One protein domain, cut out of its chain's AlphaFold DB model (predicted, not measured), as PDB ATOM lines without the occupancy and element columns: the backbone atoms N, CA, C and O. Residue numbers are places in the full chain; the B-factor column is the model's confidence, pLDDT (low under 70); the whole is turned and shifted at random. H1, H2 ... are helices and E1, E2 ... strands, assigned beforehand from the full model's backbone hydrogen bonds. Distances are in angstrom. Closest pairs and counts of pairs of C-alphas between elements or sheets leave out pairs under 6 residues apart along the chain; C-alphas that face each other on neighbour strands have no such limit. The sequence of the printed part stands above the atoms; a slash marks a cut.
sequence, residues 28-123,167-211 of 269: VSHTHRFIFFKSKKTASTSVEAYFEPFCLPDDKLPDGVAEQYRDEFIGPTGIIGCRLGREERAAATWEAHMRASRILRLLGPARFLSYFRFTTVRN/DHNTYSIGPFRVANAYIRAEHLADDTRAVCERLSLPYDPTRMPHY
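AT A GLANCE: This is residues 28 to 123 and 167 to 211 of the 269 residues of an uncharacterized protein of Rhodobacteraceae bacterium 9Alg 56 (UniProt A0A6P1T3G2). A small parallel sheet of three strands, E1, E3 and E4, has helices H1 and H3 side by side over one face, while H2 only grazes the sheet. The short strand E2 lies apart from the sheet, beside the last residue of H1, among the long loops 56 to 77 and 81 to 99. The printed part has 141 residues, in the order E1 H1 E2 H2 E3 E4 H3; the class is mixed, with under half of the residues in named elements. The whole is compact and rounded, with a radius of gyration of the C-alphas of 14.2 A and spans of 37 by 35 by 27 A.

IN THESE COORDINATES: E1, residues 34 to 37, begins at C-alpha 34 (175.537, 198.682, 164.060). H1, residues 44 to 55, is 15.9 A long. E2 is residues 78 to 80; H2, residues 100 to 114, is 14.5 A. E3, residues 116 to 121, is 16.6 A. E4, residues 181 to 184, leads into H3, residues 185 to 198, 18.3 A, ending at C-alpha 198 (179.594, 200.240, 154.617).

HOW THE PARTS SIT: E1 and E3 are parallel, with N 37 and O 118 at 2.8 A; E3 and E4 are parallel, with N 121 and O 183 at 2.8 A. H1 lies over E1 and E3 at a height of 9.4 A over the sheet. H3 lies over E4 on the same face, at 6.3 A. H1 and H3 are close but not clearly touching, the C-alphas of Val 47 and Thr 192 being closest at 7.5 A. O i to N i+4 pairs within hydrogen-bond range are 5 of 8 in H1, 8 of 11 in H2 and 8 of 10 in H3.

THE WHOLE: Residues 124 to 166 are not printed; C-alphas 123 and 167 are 13.8 A apart. The links H1 to E2 and E2 to H2 are long. pLDDT is under 70 at residues 63 to 69, 83 to 91, 96 and 209 to 211.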
ATOM      1  N   VAL A  28     171.657 194.478 167.600       95.56
ATOM      2  CA  VAL A  28     172.720 195.465 167.836       95.56
ATOM      3  C   VAL A  28     174.059 194.733 167.844       95.56
ATOM      4  O   VAL A  28     174.214 193.783 168.600       95.56
ATOM      5  N   SER A  29     175.040 195.192 167.072       96.81
ATOM      6  CA  SER A  29     176.426 194.726 167.193       96.81
ATOM      7  C   SER A  29     177.259 195.801 167.876       96.81
ATOM      8  O   SER A  29     177.267 196.956 167.442       96.81
ATOM      9  N   HIS A  30     177.943 195.435 168.956       96.25
ATOM     10  CA  HIS A  30     178.879 196.304 169.664       96.25
ATOM     11  C   HIS A  30     180.271 196.278 169.022       96.25
ATOM     12  O   HIS A  30     180.897 197.334 168.930       96.25
ATOM     13  N   THR A  31     180.706 195.124 168.503       96.00
ATOM     14  CA  THR A  31     181.969 194.954 167.760       96.00
ATOM     15  C   THR A  31     181.959 195.723 166.441       96.00
ATOM     16  O   THR A  31     182.842 196.539 166.193       96.00
ATOM     17  N   HIS A  32     180.916 195.545 165.627       96.81
ATOM     18  CA  HIS A  32     180.772 196.193 164.315       96.81
ATOM     19  C   HIS A  32     179.912 197.465 164.358       96.81
ATOM     20  O   HIS A  32     179.602 198.053 163.322       96.81
ATOM     21  N   ARG A  33     179.539 197.912 165.567       97.56
ATOM     22  CA  ARG A  33     178.898 199.207 165.852       97.56
ATOM     23  C   ARG A  33     177.675 199.496 164.973       97.56
ATOM     24  O   ARG A  33     177.544 200.593 164.423       97.56
ATOM     25  N   PHE A  34     176.762 198.531 164.852       98.19
ATOM     26  CA  PHE A  34     175.537 198.682 164.060       98.19
ATOM     27  C   PHE A  34     174.253 198.410 164.846       98.19
ATOM     28  O   PHE A  34     174.254 197.745 165.880       98.19
ATOM     29  N   ILE A  35     173.135 198.918 164.324       97.19
ATOM     30  CA  ILE A  35     171.775 198.646 164.809       97.19
ATOM     31  C   ILE A  35     170.890 198.297 163.612       97.19
ATOM     32  O   ILE A  35     170.719 199.120 162.708       97.19
ATOM     33  N   PHE A  36     170.269 197.118 163.626       96.81
ATOM     34  CA  PHE A  36     169.255 196.752 162.639       96.81
ATOM     35  C   PHE A  36     167.848 196.957 163.204       96.81
ATOM     36  O   PHE A  36     167.364 196.208 164.058       96.81
ATOM     37  N   PHE A  37     167.146 197.959 162.676       94.44
ATOM     38  CA  PHE A  37     165.725 198.143 162.934       94.44
ATOM     39  C   PHE A  37     164.919 197.166 162.085       94.44
ATOM     40  O   PHE A  37     164.682 197.381 160.893       94.44
ATOM     41  N   LYS A  38     164.433 196.099 162.706       89.31
ATOM     42  CA  LYS A  38     163.524 195.172 162.044       89.31
ATOM     43  C   LYS A  38     162.174 195.837 161.757       89.31
ATOM     44  O   LYS A  38     161.485 196.283 162.676       89.31
ATOM     45  N   SER A  39     161.753 195.836 160.492       89.75
ATOM     46  CA  SER A  39     160.448 196.322 160.007       89.75
ATOM     47  C   SER A  39     159.564 195.162 159.504       89.75
ATOM     48  O   SER A  39     160.028 194.032 159.317       89.75
ATOM     49  N   LYS A  40     158.248 195.370 159.372       87.94
ATOM     50  CA  LYS A  40     157.258 194.302 159.141       87.94
ATOM     51  C   LYS A  40     157.116 193.982 157.650       87.94
ATOM     52  O   LYS A  40     156.745 194.839 156.856       87.94
ATOM     53  N   LYS A  41     157.286 192.700 157.294       87.88
ATOM     54  CA  LYS A  41     156.979 192.110 155.963       87.88
ATOM     55  C   LYS A  41     157.838 192.613 154.783       87.88
ATOM     56  O   LYS A  41     157.448 192.494 153.621       87.88
ATOM     57  N   THR A  42     159.049 193.045 155.105       88.88
ATOM     58  CA  THR A  42     160.084 193.671 154.258       88.88
ATOM     59  C   THR A  42     161.301 192.759 154.008       88.88
ATOM     60  O   THR A  42     162.409 193.238 153.839       88.88
ATOM     61  N   ALA A  43     161.127 191.432 154.060       87.62
ATOM     62  CA  ALA A  43     162.228 190.445 154.098       87.62
ATOM     63  C   ALA A  43     163.200 190.586 155.298       87.62
ATOM     64  O   ALA A  43     164.222 189.908 155.358       87.62
ATOM     65  N   SER A  44     162.826 191.369 156.315       88.06
ATOM     66  CA  SER A  44     163.613 191.633 157.527       88.06
ATOM     67  C   SER A  44     164.099 190.407 158.306       88.06
ATOM     68  O   SER A  44     165.081 190.517 159.026       88.06
ATOM     69  N   THR A  45     163.447 189.247 158.190       85.12
ATOM     70  CA  THR A  45     163.928 187.990 158.796       85.12
ATOM     71  C   THR A  45     165.119 187.385 158.052       85.12
ATOM     72  O   THR A  45     165.979 186.811 158.703       85.12
ATOM     73  N   SER A  46     165.220 187.542 156.727       86.00
ATOM     74  CA  SER A  46     166.416 187.113 155.984       86.00
ATOM     75  C   SER A  46     167.617 187.991 156.340       86.00
ATOM     76  O   SER A  46     168.676 187.468 156.656       86.00
ATOM     77  N   VAL A  47     167.425 189.318 156.370       91.31
ATOM     78  CA  VAL A  47     168.471 190.285 156.754       91.31
ATOM     79  C   VAL A  47     168.935 190.078 158.194       91.31
ATOM     80  O   VAL A  47     170.126 190.043 158.456       91.31
ATOM     81  N   GLU A  48     168.007 189.897 159.129       89.38
ATOM     82  CA  GLU A  48     168.333 189.583 160.521       89.38
ATOM     83  C   GLU A  48     169.202 188.331 160.640       89.38
ATOM     84  O   GLU A  48     170.315 188.428 161.130       89.38
ATOM     85  N   ALA A  49     168.746 187.188 160.127       86.38
ATOM     86  CA  ALA A  49     169.499 185.936 160.197       86.38
ATOM     87  C   ALA A  49     170.865 186.007 159.482       86.38
ATOM     88  O   ALA A  49     171.792 185.293 159.852       86.38
ATOM     89  N   TYR A  50     171.011 186.888 158.486       90.38
ATOM     90  CA  TYR A  50     172.294 187.186 157.855       90.38
ATOM     91  C   TYR A  50     173.246 187.966 158.784       90.38
ATOM     92  O   TYR A  50     174.434 187.637 158.855       90.38
ATOM     93  N   PHE A  51     172.736 188.990 159.485       93.00
ATOM     94  CA  PHE A  51     173.527 189.872 160.356       93.00
ATOM     95  C   PHE A  51     173.682 189.375 161.804       93.00
ATOM     96  O   PHE A  51     174.600 189.820 162.486       93.00
ATOM     97  N   GLU A  52     172.832 188.458 162.272       91.38
ATOM     98  CA  GLU A  52     172.829 187.915 163.638       91.38
ATOM     99  C   GLU A  52     174.190 187.340 164.093       91.38
ATOM    100  O   GLU A  52     174.591 187.655 165.214       91.38
ATOM    101  N   PRO A  53     174.959 186.602 163.259       91.31
ATOM    102  CA  PRO A  53     176.304 186.141 163.622       91.31
ATOM    103  C   PRO A  53     177.256 187.263 164.063       91.31
ATOM    104  O   PRO A  53     178.051 187.068 164.972       91.31
ATOM    105  N   PHE A  54     177.133 188.470 163.501       93.19
ATOM    106  CA  PHE A  54     177.970 189.624 163.865       93.19
ATOM    107  C   PHE A  54     177.553 190.292 165.195       93.19
ATOM    108  O   PHE A  54     178.127 191.310 165.591       93.19
ATOM    109  N   CYS A  55     176.540 189.754 165.881       93.56
ATOM    110  CA  CYS A  55     176.117 190.159 167.222       93.56
ATOM    111  C   CYS A  55     176.511 189.137 168.305       93.56
ATOM    112  O   CYS A  55     176.199 189.363 169.474       93.56
ATOM    113  N   LEU A  56     177.150 188.023 167.931       91.12
ATOM    114  CA  LEU A  56     177.505 186.905 168.810       91.12
ATOM    115  C   LEU A  56     179.027 186.816 168.998       91.12
ATOM    116  O   LEU A  56     179.775 187.314 168.160       91.12
ATOM    117  N   PRO A  57     179.499 186.246 170.117       89.56
ATOM    118  CA  PRO A  57     180.869 185.759 170.233       89.56
ATOM    119  C   PRO A  57     181.037 184.425 169.485       89.56
ATOM    120  O   PRO A  57     180.050 183.728 169.228       89.56
ATOM    121  N   ASP A  58     182.282 184.070 169.161       85.56
ATOM    122  CA  ASP A  58     182.608 182.907 168.324       85.56
ATOM    123  C   ASP A  58     182.086 181.579 168.908       85.56
ATOM    124  O   ASP A  58     181.597 180.732 168.165       85.56
ATOM    125  N   ASP A  59     182.078 181.436 170.240       85.00
ATOM    126  CA  ASP A  59     181.558 180.269 170.976       85.00
ATOM    127  C   ASP A  59     180.028 180.103 170.906       85.00
ATOM    128  O   ASP A  59     179.489 179.100 171.375       85.00
ATOM    129  N   LYS A  60     179.308 181.085 170.344       81.19
ATOM    130  CA  LYS A  60     177.839 181.085 170.209       81.19
ATOM    131  C   LYS A  60     177.358 181.278 168.776       81.19
ATOM    132  O   LYS A  60     176.154 181.486 168.557       81.19
ATOM    133  N   LEU A  61     178.271 181.224 167.807       79.88
ATOM    134  CA  LEU A  61     177.917 181.174 166.396       79.88
ATOM    135  C   LEU A  61     177.111 179.894 166.117       79.88
ATOM    136  O   LEU A  61     177.459 178.832 166.627       79.88
ATOM    137  N   PRO A  62     176.011 179.966 165.349       71.88
ATOM    138  CA  PRO A  62     175.262 178.774 164.981       71.88
ATOM    139  C   PRO A  62     176.031 177.954 163.936       71.88
ATOM    140  O   PRO A  62     176.513 178.517 162.953       71.88
ATOM    141  N   ASP A  63     176.014 176.623 164.060       63.47
ATOM    142  CA  ASP A  63     176.572 175.665 163.080       63.47
ATOM    143  C   ASP A  63     175.818 175.643 161.722       63.47
ATOM    144  O   ASP A  63     175.928 174.708 160.930       63.47
ATOM    145  N   GLY A  64     174.991 176.653 161.440       64.25
ATOM    146  CA  GLY A  64     174.127 176.709 160.268       64.25
ATOM    147  C   GLY A  64     173.261 177.967 160.201       64.25
ATOM    148  O   GLY A  64     173.541 179.001 160.806       64.25
ATOM    149  N   VAL A  65     172.179 177.893 159.422       56.75
ATOM    150  CA  VAL A  65     171.253 179.019 159.219       56.75
ATOM    151  C   VAL A  65     170.524 179.358 160.522       56.75
ATOM    152  O   VAL A  65     169.839 178.499 161.073       56.75
ATOM    153  N   ALA A  66     170.593 180.625 160.951       57.97
ATOM    154  CA  ALA A  66     169.955 181.100 162.179       57.97
ATOM    155  C   ALA A  66     168.477 180.665 162.285       57.97
ATOM    156  O   ALA A  66     167.654 180.875 161.374       57.97
ATOM    157  N   GLU A  67     168.166 180.029 163.414       57.44
ATOM    158  CA  GLU A  67     166.929 179.291 163.636       57.44
ATOM    159  C   GLU A  67     165.664 180.156 163.555       57.44
ATOM    160  O   GLU A  67     165.678 181.384 163.650       57.44
ATOM    161  N   GLN A  68     164.501 179.507 163.399       57.69
ATOM    162  CA  GLN A  68     163.222 180.223 163.490       57.69
ATOM    163  C   GLN A  68     162.822 180.631 164.912       57.69
ATOM    164  O   GLN A  68     161.853 181.385 165.050       57.69
ATOM    165  N   TYR A  69     163.596 180.199 165.903       65.06
ATOM    166  CA  TYR A  69     163.458 180.448 167.328       65.06
ATOM    167  C   TYR A  69     164.817 180.895 167.874       65.06
ATOM    168  O   TYR A  69     165.850 180.528 167.325       65.06
ATOM    169  N   ARG A  70     164.821 181.771 168.876       71.12
ATOM    170  CA  ARG A  70     166.035 182.363 169.451       71.12
ATOM    171  C   ARG A  70     165.654 183.052 170.748       71.12
ATOM    172  O   ARG A  70     164.688 183.814 170.754       71.12
ATOM    173  N   ASP A  71     166.392 182.827 171.814       76.75
ATOM    174  CA  ASP A  71     166.164 183.562 173.054       76.75
ATOM    175  C   ASP A  71     166.905 184.901 173.037       76.75
ATOM    176  O   ASP A  71     167.595 185.242 172.072       76.75
ATOM    177  N   GLU A  72     166.668 185.728 174.051       85.31
ATOM    178  CA  GLU A  72     167.357 187.011 174.164       85.31
ATOM    179  C   GLU A  72     168.846 186.779 174.454       85.31
ATOM    180  O   GLU A  72     169.208 186.115 175.422       85.31
ATOM    181  N   PHE A  73     169.718 187.367 173.636       87.50
ATOM    182  CA  PHE A  73     171.143 187.460 173.929       87.50
ATOM    183  C   PHE A  73     171.502 188.914 174.217       87.50
ATOM    184  O   PHE A  73     171.214 189.802 173.415       87.50
ATOM    185  N   ILE A  74     172.165 189.152 175.346       90.38
ATOM    186  CA  ILE A  74     172.790 190.426 175.701       90.38
ATOM    187  C   ILE A  74     174.217 190.091 176.132       90.38
ATOM    188  O   ILE A  74     174.413 189.343 177.088       90.38
ATOM    189  N   GLY A  75     175.216 190.628 175.435       90.75
ATOM    190  CA  GLY A  75     176.618 190.339 175.715       90.75
ATOM    191  C   GLY A  75     177.572 191.437 175.238       90.75
ATOM    192  O   GLY A  75     177.140 192.448 174.683       90.75
ATOM    193  N   PRO A  76     178.889 191.261 175.447       91.75
ATOM    194  CA  PRO A  76     179.890 192.264 175.079       91.75
ATOM    195  C   PRO A  76     179.984 192.485 173.561       91.75
ATOM    196  O   PRO A  76     180.307 193.587 173.127       91.75
ATOM    197  N   THR A  77     179.665 191.467 172.756       94.06
ATOM    198  CA  THR A  77     179.681 191.525 171.287       94.06
ATOM    199  C   THR A  77     178.437 192.168 170.683       94.06
ATOM    200  O   THR A  77     178.524 192.772 169.612       94.06
ATOM    201  N   GLY A  78     177.287 192.106 171.357       94.56
ATOM    202  CA  GLY A  78     176.030 192.597 170.806       94.56
ATOM    203  C   GLY A  78     174.787 192.202 171.598       94.56
ATOM    204  O   GLY A  78     174.850 191.699 172.720       94.56
ATOM    205  N   ILE A  79     173.637 192.471 170.983       93.12
ATOM    206  CA  ILE A  79     172.299 192.189 171.494       93.12
ATOM    207  C   ILE A  79     171.460 191.576 170.372       93.12
ATOM    208  O   ILE A  79     171.408 192.113 169.260       93.12
ATOM    209  N   ILE A  80     170.754 190.494 170.689       89.62
ATOM    210  CA  ILE A  80     169.748 189.848 169.842       89.62
ATOM    211  C   ILE A  80     168.458 189.770 170.657       89.62
ATOM    212  O   ILE A  80     168.427 189.162 171.722       89.62
ATOM    213  N   GLY A  81     167.391 190.403 170.173       85.00
ATOM    214  CA  GLY A  81     166.069 190.293 170.795       85.00
ATOM    215  C   GLY A  81     165.435 188.913 170.595       85.00
ATOM    216  O   GLY A  81     165.747 188.219 169.633       85.00
ATOM    217  N   CYS A  82     164.497 188.539 171.465       78.00
ATOM    218  CA  CYS A  82     163.885 187.205 171.464       78.00
ATOM    219  C   CYS A  82     162.979 186.933 170.237       78.00
ATOM    220  O   CYS A  82     162.133 187.741 169.836       78.00
ATOM    221  N   ARG A  83     163.097 185.721 169.689       69.06
ATOM    222  CA  ARG A  83     162.348 185.135 168.575       69.06
ATOM    223  C   ARG A  83     161.496 183.948 169.045       69.06
ATOM    224  O   ARG A  83     161.949 182.815 169.119       69.06
ATOM    225  N   LEU A  84     160.197 184.192 169.225       58.75
ATOM    226  CA  LEU A  84     159.147 183.155 169.296       58.75
ATOM    227  C   LEU A  84     159.216 182.104 170.435       58.75
ATOM    228  O   LEU A  84     158.448 181.142 170.375       58.75
ATOM    229  N   GLY A  85     159.972 182.325 171.513       48.00
ATOM    230  CA  GLY A  85     159.777 181.590 172.773       48.00
ATOM    231  C   GLY A  85     158.379 181.824 173.380       48.00
ATOM    232  O   GLY A  85     157.796 182.909 173.236       48.00
ATOM    233  N   ARG A  86     157.794 180.808 174.039       45.44
ATOM    234  CA  ARG A  86     156.512 180.948 174.768       45.44
ATOM    235  C   ARG A  86     156.682 181.279 176.247       45.44
ATOM    236  O   ARG A  86     155.809 181.958 176.779       45.44
ATOM    237  N   GLU A  87     157.754 180.800 176.869       50.47
ATOM    238  CA  GLU A  87     157.905 180.786 178.329       50.47
ATOM    239  C   GLU A  87     158.710 181.999 178.819       50.47
ATOM    240  O   GLU A  87     158.193 182.781 179.613       50.47
ATOM    241  N   GLU A  88     159.876 182.288 178.234       53.28
ATOM    242  CA  GLU A  88     160.724 183.422 178.663       53.28
ATOM    243  C   GLU A  88     160.308 184.797 178.104       53.28
ATOM    244  O   GLU A  88     160.728 185.848 178.590       53.28
ATOM    245  N   ARG A  89     159.413 184.831 177.107       57.81
ATOM    246  CA  ARG A  89     159.024 186.063 176.393       57.81
ATOM    247  C   ARG A  89     158.507 187.187 177.302       57.81
ATOM    248  O   ARG A  89     158.590 188.353 176.922       57.81
ATOM    249  N   ALA A  90     157.916 186.862 178.450       61.75
ATOM    250  CA  ALA A  90     157.395 187.870 179.374       61.75
ATOM    251  C   ALA A  90     158.504 188.696 180.058       61.75
ATOM    252  O   ALA A  90     158.222 189.810 180.494       61.75
ATOM    253  N   ALA A  91     159.732 188.168 180.124       68.31
ATOM    254  CA  ALA A  91     160.886 188.804 180.756       68.31
ATOM    255  C   ALA A  91     161.808 189.549 179.767       68.31
ATOM    256  O   ALA A  91     162.540 190.443 180.186       68.31
ATOM    257  N   ALA A  92     161.757 189.219 178.471       73.25
ATOM    258  CA  ALA A  92     162.664 189.768 177.459       73.25
ATOM    259  C   ALA A  92     162.606 191.308 177.354       73.25
ATOM    260  O   ALA A  92     161.539 191.919 177.203       73.25
ATOM    261  N   THR A  93     163.777 191.946 177.365       82.44
ATOM    262  CA  THR A  93     163.906 193.410 177.259       82.44
ATOM    263  C   THR A  93     163.857 193.898 175.805       82.44
ATOM    264  O   THR A  93     163.355 195.003 175.541       82.44
ATOM    265  N   TRP A  94     164.325 193.073 174.867       82.94
ATOM    266  CA  TRP A  94     164.556 193.346 173.452       82.94
ATOM    267  C   TRP A  94     163.623 192.537 172.533       82.94
ATOM    268  O   TRP A  94     163.601 191.309 172.513       82.94
ATOM    269  N   GLU A  95     162.869 193.272 171.710       74.31
ATOM    270  CA  GLU A  95     161.845 192.805 170.762       74.31
ATOM    271  C   GLU A  95     161.966 193.588 169.415       74.31
ATOM    272  O   GLU A  95     162.521 194.684 169.387       74.31
ATOM    273  N   ALA A  96     161.465 193.068 168.283       67.00
ATOM    274  CA  ALA A  96     161.390 193.702 166.938       67.00
ATOM    275  C   ALA A  96     160.262 194.654 166.975       67.00
ATOM    276  O   ALA A  96     159.311 194.552 167.747       67.00
ATOM    277  N   HIS A  97     160.363 195.576 166.040       75.62
ATOM    278  CA  HIS A  97     159.352 196.560 165.857       75.62
ATOM    279  C   HIS A  97     159.167 197.391 167.153       75.62
ATOM    280  O   HIS A  97     158.294 198.260 167.222       75.62
ATOM    281  N   MET A  98     160.071 197.184 168.131       86.75
ATOM    282  CA  MET A  98     160.448 198.083 169.184       86.75
ATOM    283  C   MET A  98     160.687 199.415 168.513       86.75
ATOM    284  O   MET A  98     161.407 199.540 167.519       86.75
ATOM    285  N   ARG A  99     160.003 200.417 169.049       91.56
ATOM    286  CA  ARG A  99     160.122 201.772 168.545       91.56
ATOM    287  C   ARG A  99     161.575 202.203 168.684       91.56
ATOM    288  O   ARG A  99     162.175 201.950 169.730       91.56
ATOM    289  N   ALA A 100     162.107 202.910 167.694       93.69
ATOM    290  CA  ALA A 100     163.477 203.407 167.750       93.69
ATOM    291  C   ALA A 100     163.745 204.243 169.018       93.69
ATOM    292  O   ALA A 100     164.843 204.209 169.556       93.69
ATOM    293  N   SER A 101     162.717 204.902 169.567       94.25
ATOM    294  CA  SER A 101     162.778 205.606 170.854       94.25
ATOM    295  C   SER A 101     163.012 204.704 172.075       94.25
ATOM    296  O   SER A 101     163.660 205.140 173.023       94.25
ATOM    297  N   ARG A 102     162.534 203.448 172.079       93.19
ATOM    298  CA  ARG A 102     162.841 202.471 173.145       93.19
ATOM    299  C   ARG A 102     164.266 201.928 172.982       93.19
ATOM    300  O   ARG A 102     164.962 201.841 173.983       93.19
ATOM    301  N   ILE A 103     164.728 201.684 171.750       93.62
ATOM    302  CA  ILE A 103     166.124 201.291 171.457       93.62
ATOM    303  C   ILE A 103     167.099 202.394 171.899       93.62
ATOM    304  O   ILE A 103     168.049 202.115 172.622       93.62
ATOM    305  N   LEU A 104     166.825 203.652 171.535       94.31
ATOM    306  CA  LEU A 104     167.585 204.833 171.965       94.31
ATOM    307  C   LEU A 104     167.675 204.932 173.493       94.31
ATOM    308  O   LEU A 104     168.754 205.169 174.029       94.31
ATOM    309  N   ARG A 105     166.556 204.723 174.198       94.19
ATOM    310  CA  ARG A 105     166.524 204.762 175.666       94.19
ATOM    311  C   ARG A 105     167.317 203.620 176.311       94.19
ATOM    312  O   ARG A 105     167.919 203.844 177.350       94.19
ATOM    313  N   LEU A 106     167.309 202.424 175.717       93.56
ATOM    314  CA  LEU A 106     168.002 201.247 176.256       93.56
ATOM    315  C   LEU A 106     169.512 201.236 175.949       93.56
ATOM    316  O   LEU A 106     170.292 200.834 176.803       93.56
ATOM    317  N   LEU A 107     169.944 201.691 174.764       93.56
ATOM    318  CA  LEU A 107     171.375 201.814 174.426       93.56
ATOM    319  C   LEU A 107     172.038 203.076 174.994       93.56
ATOM    320  O   LEU A 107     173.267 203.154 175.051       93.56
ATOM    321  N   GLY A 108     171.237 204.088 175.327       95.69
ATOM    322  CA  GLY A 108     171.699 205.450 175.561       95.69
ATOM    323  C   GLY A 108     172.052 206.193 174.258       95.69
ATOM    324  O   GLY A 108     172.381 205.576 173.234       95.69
ATOM    325  N   PRO A 109     172.015 207.539 174.270       95.25
ATOM    326  CA  PRO A 109     172.226 208.352 173.073       95.25
ATOM    327  C   PRO A 109     173.624 208.181 172.470       95.25
ATOM    328  O   PRO A 109     173.739 208.113 171.252       95.25
ATOM    329  N   ALA A 110     174.673 208.037 173.286       95.75
ATOM    330  CA  ALA A 110     176.048 207.915 172.796       95.75
ATOM    331  C   ALA A 110     176.249 206.692 171.879       95.75
ATOM    332  O   ALA A 110     176.771 206.827 170.769       95.75
ATOM    333  N   ARG A 111     175.784 205.502 172.290       94.75
ATOM    334  CA  ARG A 111     175.829 204.294 171.445       94.75
ATOM    335  C   ARG A 111     174.865 204.416 170.267       94.75
ATOM    336  O   ARG A 111     175.274 204.215 169.130       94.75
ATOM    337  N   PHE A 112     173.615 204.819 170.513       95.56
ATOM    338  CA  PHE A 112     172.605 204.919 169.457       95.56
ATOM    339  C   PHE A 112     172.996 205.884 168.327       95.56
ATOM    340  O   PHE A 112     172.715 205.608 167.164       95.56
ATOM    341  N   LEU A 113     173.618 207.021 168.650       95.25
ATOM    342  CA  LEU A 113     174.003 208.030 167.664       95.25
ATOM    343  C   LEU A 113     175.279 207.665 166.903       95.25
ATOM    344  O   LEU A 113     175.346 207.936 165.703       95.25
ATOM    345  N   SER A 114     176.240 207.023 167.574       96.50
ATOM    346  CA  SER A 114     177.550 206.668 167.008       96.50
ATOM    347  C   SER A 114     177.602 205.297 166.318       96.50
ATOM    348  O   SER A 114     178.670 204.894 165.849       96.50
ATOM    349  N   TYR A 115     176.483 204.568 166.270       97.75
ATOM    350  CA  TYR A 115     176.349 203.299 165.552       97.75
ATOM    351  C   TYR A 115     175.673 203.514 164.191       97.75
ATOM    352  O   TYR A 115     174.784 204.359 164.033       97.75
ATOM    353  N   PHE A 116     176.063 202.717 163.199       98.31
ATOM    354  CA  PHE A 116     175.410 202.706 161.896       98.31
ATOM    355  C   PHE A 116     174.049 202.012 162.002       98.31
ATOM    356  O   PHE A 116     173.952 200.837 162.351       98.31
ATOM    357  N   ARG A 117     172.970 202.741 161.720       97.25
ATOM    358  CA  ARG A 117     171.604 202.216 161.806       97.25
ATOM    359  C   ARG A 117     171.084 201.889 160.423       97.25
ATOM    360  O   ARG A 117     171.150 202.731 159.534       97.25
ATOM    361  N   PHE A 118     170.472 200.731 160.248       97.62
ATOM    362  CA  PHE A 118     169.806 200.393 158.995       97.62
ATOM    363  C   PHE A 118     168.496 199.653 159.237       97.62
ATOM    364  O   PHE A 118     168.215 199.157 160.328       97.62
ATOM    365  N   THR A 119     167.645 199.625 158.221       96.19
ATOM    366  CA  THR A 119     166.370 198.905 158.252       96.19
ATOM    367  C   THR A 119     166.101 198.260 156.900       96.19
ATOM    368  O   THR A 119     166.855 198.433 155.947       96.19
ATOM    369  N   THR A 120     165.007 197.518 156.809       94.44
ATOM    370  CA  THR A 120     164.485 196.987 155.548       94.44
ATOM    371  C   THR A 120     163.229 197.742 155.132       94.44
ATOM    372  O   THR A 120     162.424 198.153 155.970       94.44
ATOM    373  N   VAL A 121     163.025 197.900 153.832       94.31
ATOM    374  CA  VAL A 121     161.836 198.511 153.224       94.31
ATOM    375  C   VAL A 121     161.321 197.625 152.094       94.31
ATOM    376  O   VAL A 121     161.931 196.618 151.742       94.31
ATOM    377  N   ARG A 122     160.123 197.922 151.601       92.62
ATOM    378  CA  ARG A 122     159.452 197.176 150.532       92.62
ATOM    379  C   ARG A 122     158.401 198.073 149.904       92.62
ATOM    380  O   ARG A 122     157.804 198.861 150.644       92.62
ATOM    381  N   ASN A 123     158.095 197.874 148.622       93.56
ATOM    382  CA  ASN A 123     156.938 198.489 147.980       93.56
ATOM    383  C   ASN A 123     155.687 198.309 148.882       93.56
ATOM    384  O   ASN A 123     155.320 197.165 149.206       93.56
ATOM    385  N   ASP A 167     154.517 200.262 161.200       86.19
ATOM    386  CA  ASP A 167     155.887 200.004 161.652       86.19
ATOM    387  C   ASP A 167     156.890 201.124 161.307       86.19
ATOM    388  O   ASP A 167     158.085 200.961 161.523       86.19
ATOM    389  N   HIS A 168     156.439 202.296 160.856       86.19
ATOM    390  CA  HIS A 168     157.318 203.459 160.639       86.19
ATOM    391  C   HIS A 168     158.120 203.852 161.902       86.19
ATOM    392  O   HIS A 168     159.296 204.193 161.813       86.19
ATOM    393  N   ASN A 169     157.518 203.725 163.094       90.06
ATOM    394  CA  ASN A 169     158.160 204.006 164.390       90.06
ATOM    395  C   ASN A 169     159.335 203.072 164.729       90.06
ATOM    396  O   ASN A 169     160.031 203.307 165.710       90.06
ATOM    397  N   THR A 170     159.548 202.000 163.965       91.00
ATOM    398  CA  THR A 170     160.671 201.070 164.177       91.00
ATOM    399  C   THR A 170     161.999 201.685 163.740       91.00
ATOM    400  O   THR A 170     163.018 201.415 164.358       91.00
ATOM    401  N   TYR A 171     161.959 202.591 162.758       92.50
ATOM    402  CA  TYR A 171     163.094 203.363 162.238       92.50
ATOM    403  C   TYR A 171     162.833 204.886 162.255       92.50
ATOM    404  O   TYR A 171     163.503 205.648 161.552       92.50
ATOM    405  N   SER A 172     161.858 205.346 163.051       93.19
ATOM    406  CA  SER A 172     161.510 206.767 163.215       93.19
ATOM    407  C   SER A 172     161.287 207.143 164.678       93.19
ATOM    408  O   SER A 172     160.739 206.350 165.445       93.19
ATOM    409  N   ILE A 173     161.636 208.378 165.041       92.69
ATOM    410  CA  ILE A 173     161.337 208.993 166.340       92.69
ATOM    411  C   ILE A 173     160.619 210.317 166.066       92.69
ATOM    412  O   ILE A 173     161.220 211.268 165.574       92.69
ATOM    413  N   GLY A 174     159.310 210.364 166.332       89.81
ATOM    414  CA  GLY A 174     158.474 211.493 165.913       89.81
ATOM    415  C   GLY A 174     158.513 211.668 164.383       89.81
ATOM    416  O   GLY A 174     158.300 210.680 163.669       89.81
ATOM    417  N   PRO A 175     158.790 212.877 163.856       89.06
ATOM    418  CA  PRO A 175     158.935 213.088 162.416       89.06
ATOM    419  C   PRO A 175     160.245 212.500 161.861       89.06
ATOM    420  O   PRO A 175     160.284 212.093 160.698       89.06
ATOM    421  N   PHE A 176     161.295 212.412 162.684       92.12
ATOM    422  CA  PHE A 176     162.655 212.097 162.250       92.12
ATOM    423  C   PHE A 176     162.819 210.628 161.859       92.12
ATOM    424  O   PHE A 176     162.392 209.718 162.575       92.12
ATOM    425  N   ARG A 177     163.484 210.393 160.725       93.19
ATOM    426  CA  ARG A 177     163.967 209.076 160.295       93.19
ATOM    427  C   ARG A 177     165.356 208.867 160.886       93.19
ATOM    428  O   ARG A 177     166.200 209.744 160.770       93.19
ATOM    429  N   VAL A 178     165.575 207.728 161.541       95.38
ATOM    430  CA  VAL A 178     166.814 207.461 162.298       95.38
ATOM    431  C   VAL A 178     167.653 206.316 161.727       95.38
ATOM    432  O   VAL A 178     168.693 205.988 162.288       95.38
ATOM    433  N   ALA A 179     167.225 205.702 160.623       94.81
ATOM    434  CA  ALA A 179     168.073 204.797 159.853       94.81
ATOM    435  C   ALA A 179     168.993 205.604 158.921       94.81
ATOM    436  O   ALA A 179     168.553 206.554 158.279       94.81
ATOM    437  N   ASN A 180     170.259 205.203 158.849       95.06
ATOM    438  CA  ASN A 180     171.270 205.732 157.939       95.06
ATOM    439  C   ASN A 180     171.239 205.038 156.562       95.06
ATOM    440  O   ASN A 180     171.707 205.621 155.592       95.06
ATOM    441  N   ALA A 181     170.698 203.815 156.471       96.19
ATOM    442  CA  ALA A 181     170.516 203.082 155.214       96.19
ATOM    443  C   ALA A 181     169.272 202.177 155.218       96.19
ATOM    444  O   ALA A 181     168.714 201.838 156.270       96.19
ATOM    445  N   TYR A 182     168.851 201.770 154.018       96.00
ATOM    446  CA  TYR A 182     167.611 201.038 153.767       96.00
ATOM    447  C   TYR A 182     167.848 199.894 152.778       96.00
ATOM    448  O   TYR A 182     168.234 200.134 151.641       96.00
ATOM    449  N   ILE A 183     167.568 198.661 153.199       95.75
ATOM    450  CA  ILE A 183     167.619 197.470 152.345       95.75
ATOM    451  C   ILE A 183     166.234 197.243 151.733       95.75
ATOM    452  O   ILE A 183     165.286 196.906 152.449       95.75
ATOM    453  N   ARG A 184     166.083 197.431 150.420       93.56
ATOM    454  CA  ARG A 184     164.825 197.168 149.706       93.56
ATOM    455  C   ARG A 184     164.664 195.661 149.530       93.56
ATOM    456  O   ARG A 184     165.562 194.987 149.037       93.56
ATOM    457  N   ALA A 185     163.504 195.115 149.888       91.19
ATOM    458  CA  ALA A 185     163.207 193.691 149.711       91.19
ATOM    459  C   ALA A 185     163.247 193.253 148.233       91.19
ATOM    460  O   ALA A 185     163.444 192.076 147.943       91.19
ATOM    461  N   GLU A 186     163.042 194.201 147.318       88.62
ATOM    462  CA  GLU A 186     163.165 194.053 145.869       88.62
ATOM    463  C   GLU A 186     164.631 193.904 145.404       88.62
ATOM    464  O   GLU A 186     164.890 193.162 144.464       88.62
ATOM    465  N   HIS A 187     165.587 194.521 146.110       89.75
ATOM    466  CA  HIS A 187     167.028 194.516 145.804       89.75
ATOM    467  C   HIS A 187     167.843 193.903 146.954       89.75
ATOM    468  O   HIS A 187     168.938 194.355 147.289       89.75
ATOM    469  N   LEU A 188     167.278 192.870 147.594       89.50
ATOM    470  CA  LEU A 188     167.745 192.332 148.873       89.50
ATOM    471  C   LEU A 188     169.235 191.959 148.870       89.50
ATOM    472  O   LEU A 188     169.913 192.185 149.868       89.50
ATOM    473  N   ALA A 189     169.739 191.387 147.773       90.25
ATOM    474  CA  ALA A 189     171.134 190.973 147.660       90.25
ATOM    475  C   ALA A 189     172.089 192.177 147.592       90.25
ATOM    476  O   ALA A 189     173.032 192.240 148.382       90.25
ATOM    477  N   ASP A 190     171.820 193.131 146.700       92.38
ATOM    478  CA  ASP A 190     172.711 194.261 146.415       92.38
ATOM    479  C   ASP A 190     172.676 195.322 147.516       92.38
ATOM    480  O   ASP A 190     173.726 195.782 147.959       92.38
ATOM    481  N   ASP A 191     171.492 195.643 148.048       95.19
ATOM    482  CA  ASP A 191     171.392 196.567 149.180       95.19
ATOM    483  C   ASP A 191     171.991 195.945 150.465       95.19
ATOM    484  O   ASP A 191     172.525 196.670 151.305       95.19
ATOM    485  N   THR A 192     171.963 194.610 150.630       95.25
ATOM    486  CA  THR A 192     172.695 193.945 151.733       95.25
ATOM    487  C   THR A 192     174.206 194.022 151.523       95.25
ATOM    488  O   THR A 192     174.928 194.274 152.488       95.25
ATOM    489  N   ARG A 193     174.690 193.850 150.283       95.75
ATOM    490  CA  ARG A 193     176.114 194.001 149.942       95.75
ATOM    491  C   ARG A 193     176.612 195.401 150.297       95.75
ATOM    492  O   ARG A 193     177.570 195.513 151.052       95.75
ATOM    493  N   ALA A 194     175.883 196.438 149.886       96.44
ATOM    494  CA  ALA A 194     176.208 197.827 150.204       96.44
ATOM    495  C   ALA A 194     176.234 198.115 151.722       96.44
ATOM    496  O   ALA A 194     177.050 198.905 152.195       96.44
ATOM    497  N   VAL A 195     175.377 197.461 152.519       97.69
ATOM    498  CA  VAL A 195     175.443 197.552 153.990       97.69
ATOM    499  C   VAL A 195     176.663 196.817 154.557       97.69
ATOM    500  O   VAL A 195     177.274 197.326 155.493       97.69
ATOM    501  N   CYS A 196     177.052 195.667 153.999       97.31
ATOM    502  CA  CYS A 196     178.274 194.964 154.406       97.31
ATOM    503  C   CYS A 196     179.524 195.798 154.100       97.31
ATOM    504  O   CYS A 196     180.318 196.044 155.003       97.31
ATOM    505  N   GLU A 197     179.638 196.321 152.877       97.19
ATOM    506  CA  GLU A 197     180.703 197.240 152.450       97.19
ATOM    507  C   GLU A 197     180.792 198.460 153.379       97.19
ATOM    508  O   GLU A 197     181.868 198.804 153.866       97.19
ATOM    509  N   ARG A 198     179.650 199.077 153.716       96.75
ATOM    510  CA  ARG A 198     179.594 200.240 154.617       96.75
ATOM    511  C   ARG A 198     180.036 199.937 156.055       96.75
ATOM    512  O   ARG A 198     180.436 200.865 156.761       96.75
ATOM    513  N   LEU A 199     179.941 198.678 156.480       97.06
ATOM    514  CA  LEU A 199     180.341 198.180 157.799       97.06
ATOM    515  C   LEU A 199     181.720 197.498 157.800       97.06
ATOM    516  O   LEU A 199     182.134 196.995 158.843       97.06
ATOM    517  N   SER A 200     182.413 197.449 156.655       97.12
ATOM    518  CA  SER A 200     183.627 196.642 156.447       97.12
ATOM    519  C   SER A 200     183.446 195.163 156.833       97.12
ATOM    520  O   SER A 200     184.357 194.526 157.358       97.12
ATOM    521  N   LEU A 201     182.250 194.617 156.592       95.94
ATOM    522  CA  LEU A 201     181.904 193.217 156.833       95.94
ATOM    523  C   LEU A 201     182.065 192.380 155.556       95.94
ATOM    524  O   LEU A 201     181.752 192.871 154.468       95.94
ATOM    525  N   PRO A 202     182.463 191.098 155.664       94.88
ATOM    526  CA  PRO A 202     182.454 190.194 154.522       94.88
ATOM    527  C   PRO A 202     181.023 190.009 154.001       94.88
ATOM    528  O   PRO A 202     180.087 189.762 154.770       94.88
ATOM    529  N   TYR A 203     180.860 190.110 152.681       94.19
ATOM    530  CA  TYR A 203     179.612 189.782 152.005       94.19
ATOM    531  C   TYR A 203     179.661 188.369 151.427       94.19
ATOM    532  O   TYR A 203     180.474 188.088 150.550       94.19
ATOM    533  N   ASP A 204     178.745 187.512 151.870       90.75
ATOM    534  CA  ASP A 204     178.584 186.154 151.350       90.75
ATOM    535  C   ASP A 204     177.110 185.900 150.987       90.75
ATOM    536  O   ASP A 204     176.273 185.721 151.876       90.75
ATOM    537  N   PRO A 205     176.742 185.858 149.694       85.62
ATOM    538  CA  PRO A 205     175.354 185.664 149.291       85.62
ATOM    539  C   PRO A 205     174.793 184.286 149.683       85.62
ATOM    540  O   PRO A 205     173.570 184.148 149.750       85.62
ATOM    541  N   THR A 206     175.634 183.283 149.967       84.06
ATOM    542  CA  THR A 206     175.191 181.927 150.339       84.06
ATOM    543  C   THR A 206     174.602 181.874 151.752       84.06
ATOM    544  O   THR A 206     173.638 181.148 151.994       84.06
ATOM    545  N   ARG A 207     175.081 182.741 152.659       81.56
ATOM    546  CA  ARG A 207     174.530 182.929 154.013       81.56
ATOM    547  C   ARG A 207     173.135 183.555 154.041       81.56
ATOM    548  O   ARG A 207     172.480 183.511 155.080       81.56
ATOM    549  N   MET A 208     172.667 184.173 152.952       80.44
ATOM    550  CA  MET A 208     171.364 184.847 152.922       80.44
ATOM    551  C   MET A 208     170.222 183.815 152.907       80.44
ATOM    552  O   MET A 208     169.984 183.182 151.872       80.44
ATOM    553  N   PRO A 209     169.434 183.661 153.990       68.75
ATOM    554  CA  PRO A 209     168.501 182.551 154.074       68.75
ATOM    555  C   PRO A 209     167.386 182.699 153.046       68.75
ATOM    556  O   PRO A 209     166.611 183.668 153.056       68.75
ATOM    557  N   HIS A 210     167.240 181.676 152.210       62.88
ATOM    558  CA  HIS A 210     166.108 181.499 151.308       62.88
ATOM    559  C   HIS A 210     164.837 181.087 152.078       62.88
ATOM    560  O   HIS A 210     164.189 180.092 151.752       62.88
ATOM    561  N   TYR A 211     164.452 181.857 153.106       53.94
ATOM    562  CA  TYR A 211     163.179 181.692 153.809       53.94
ATOM    563  C   TYR A 211     162.043 181.708 152.787       53.94
ATOM    564  O   TYR A 211     161.757 182.764 152.223       53.94
TER     565      TYR A 211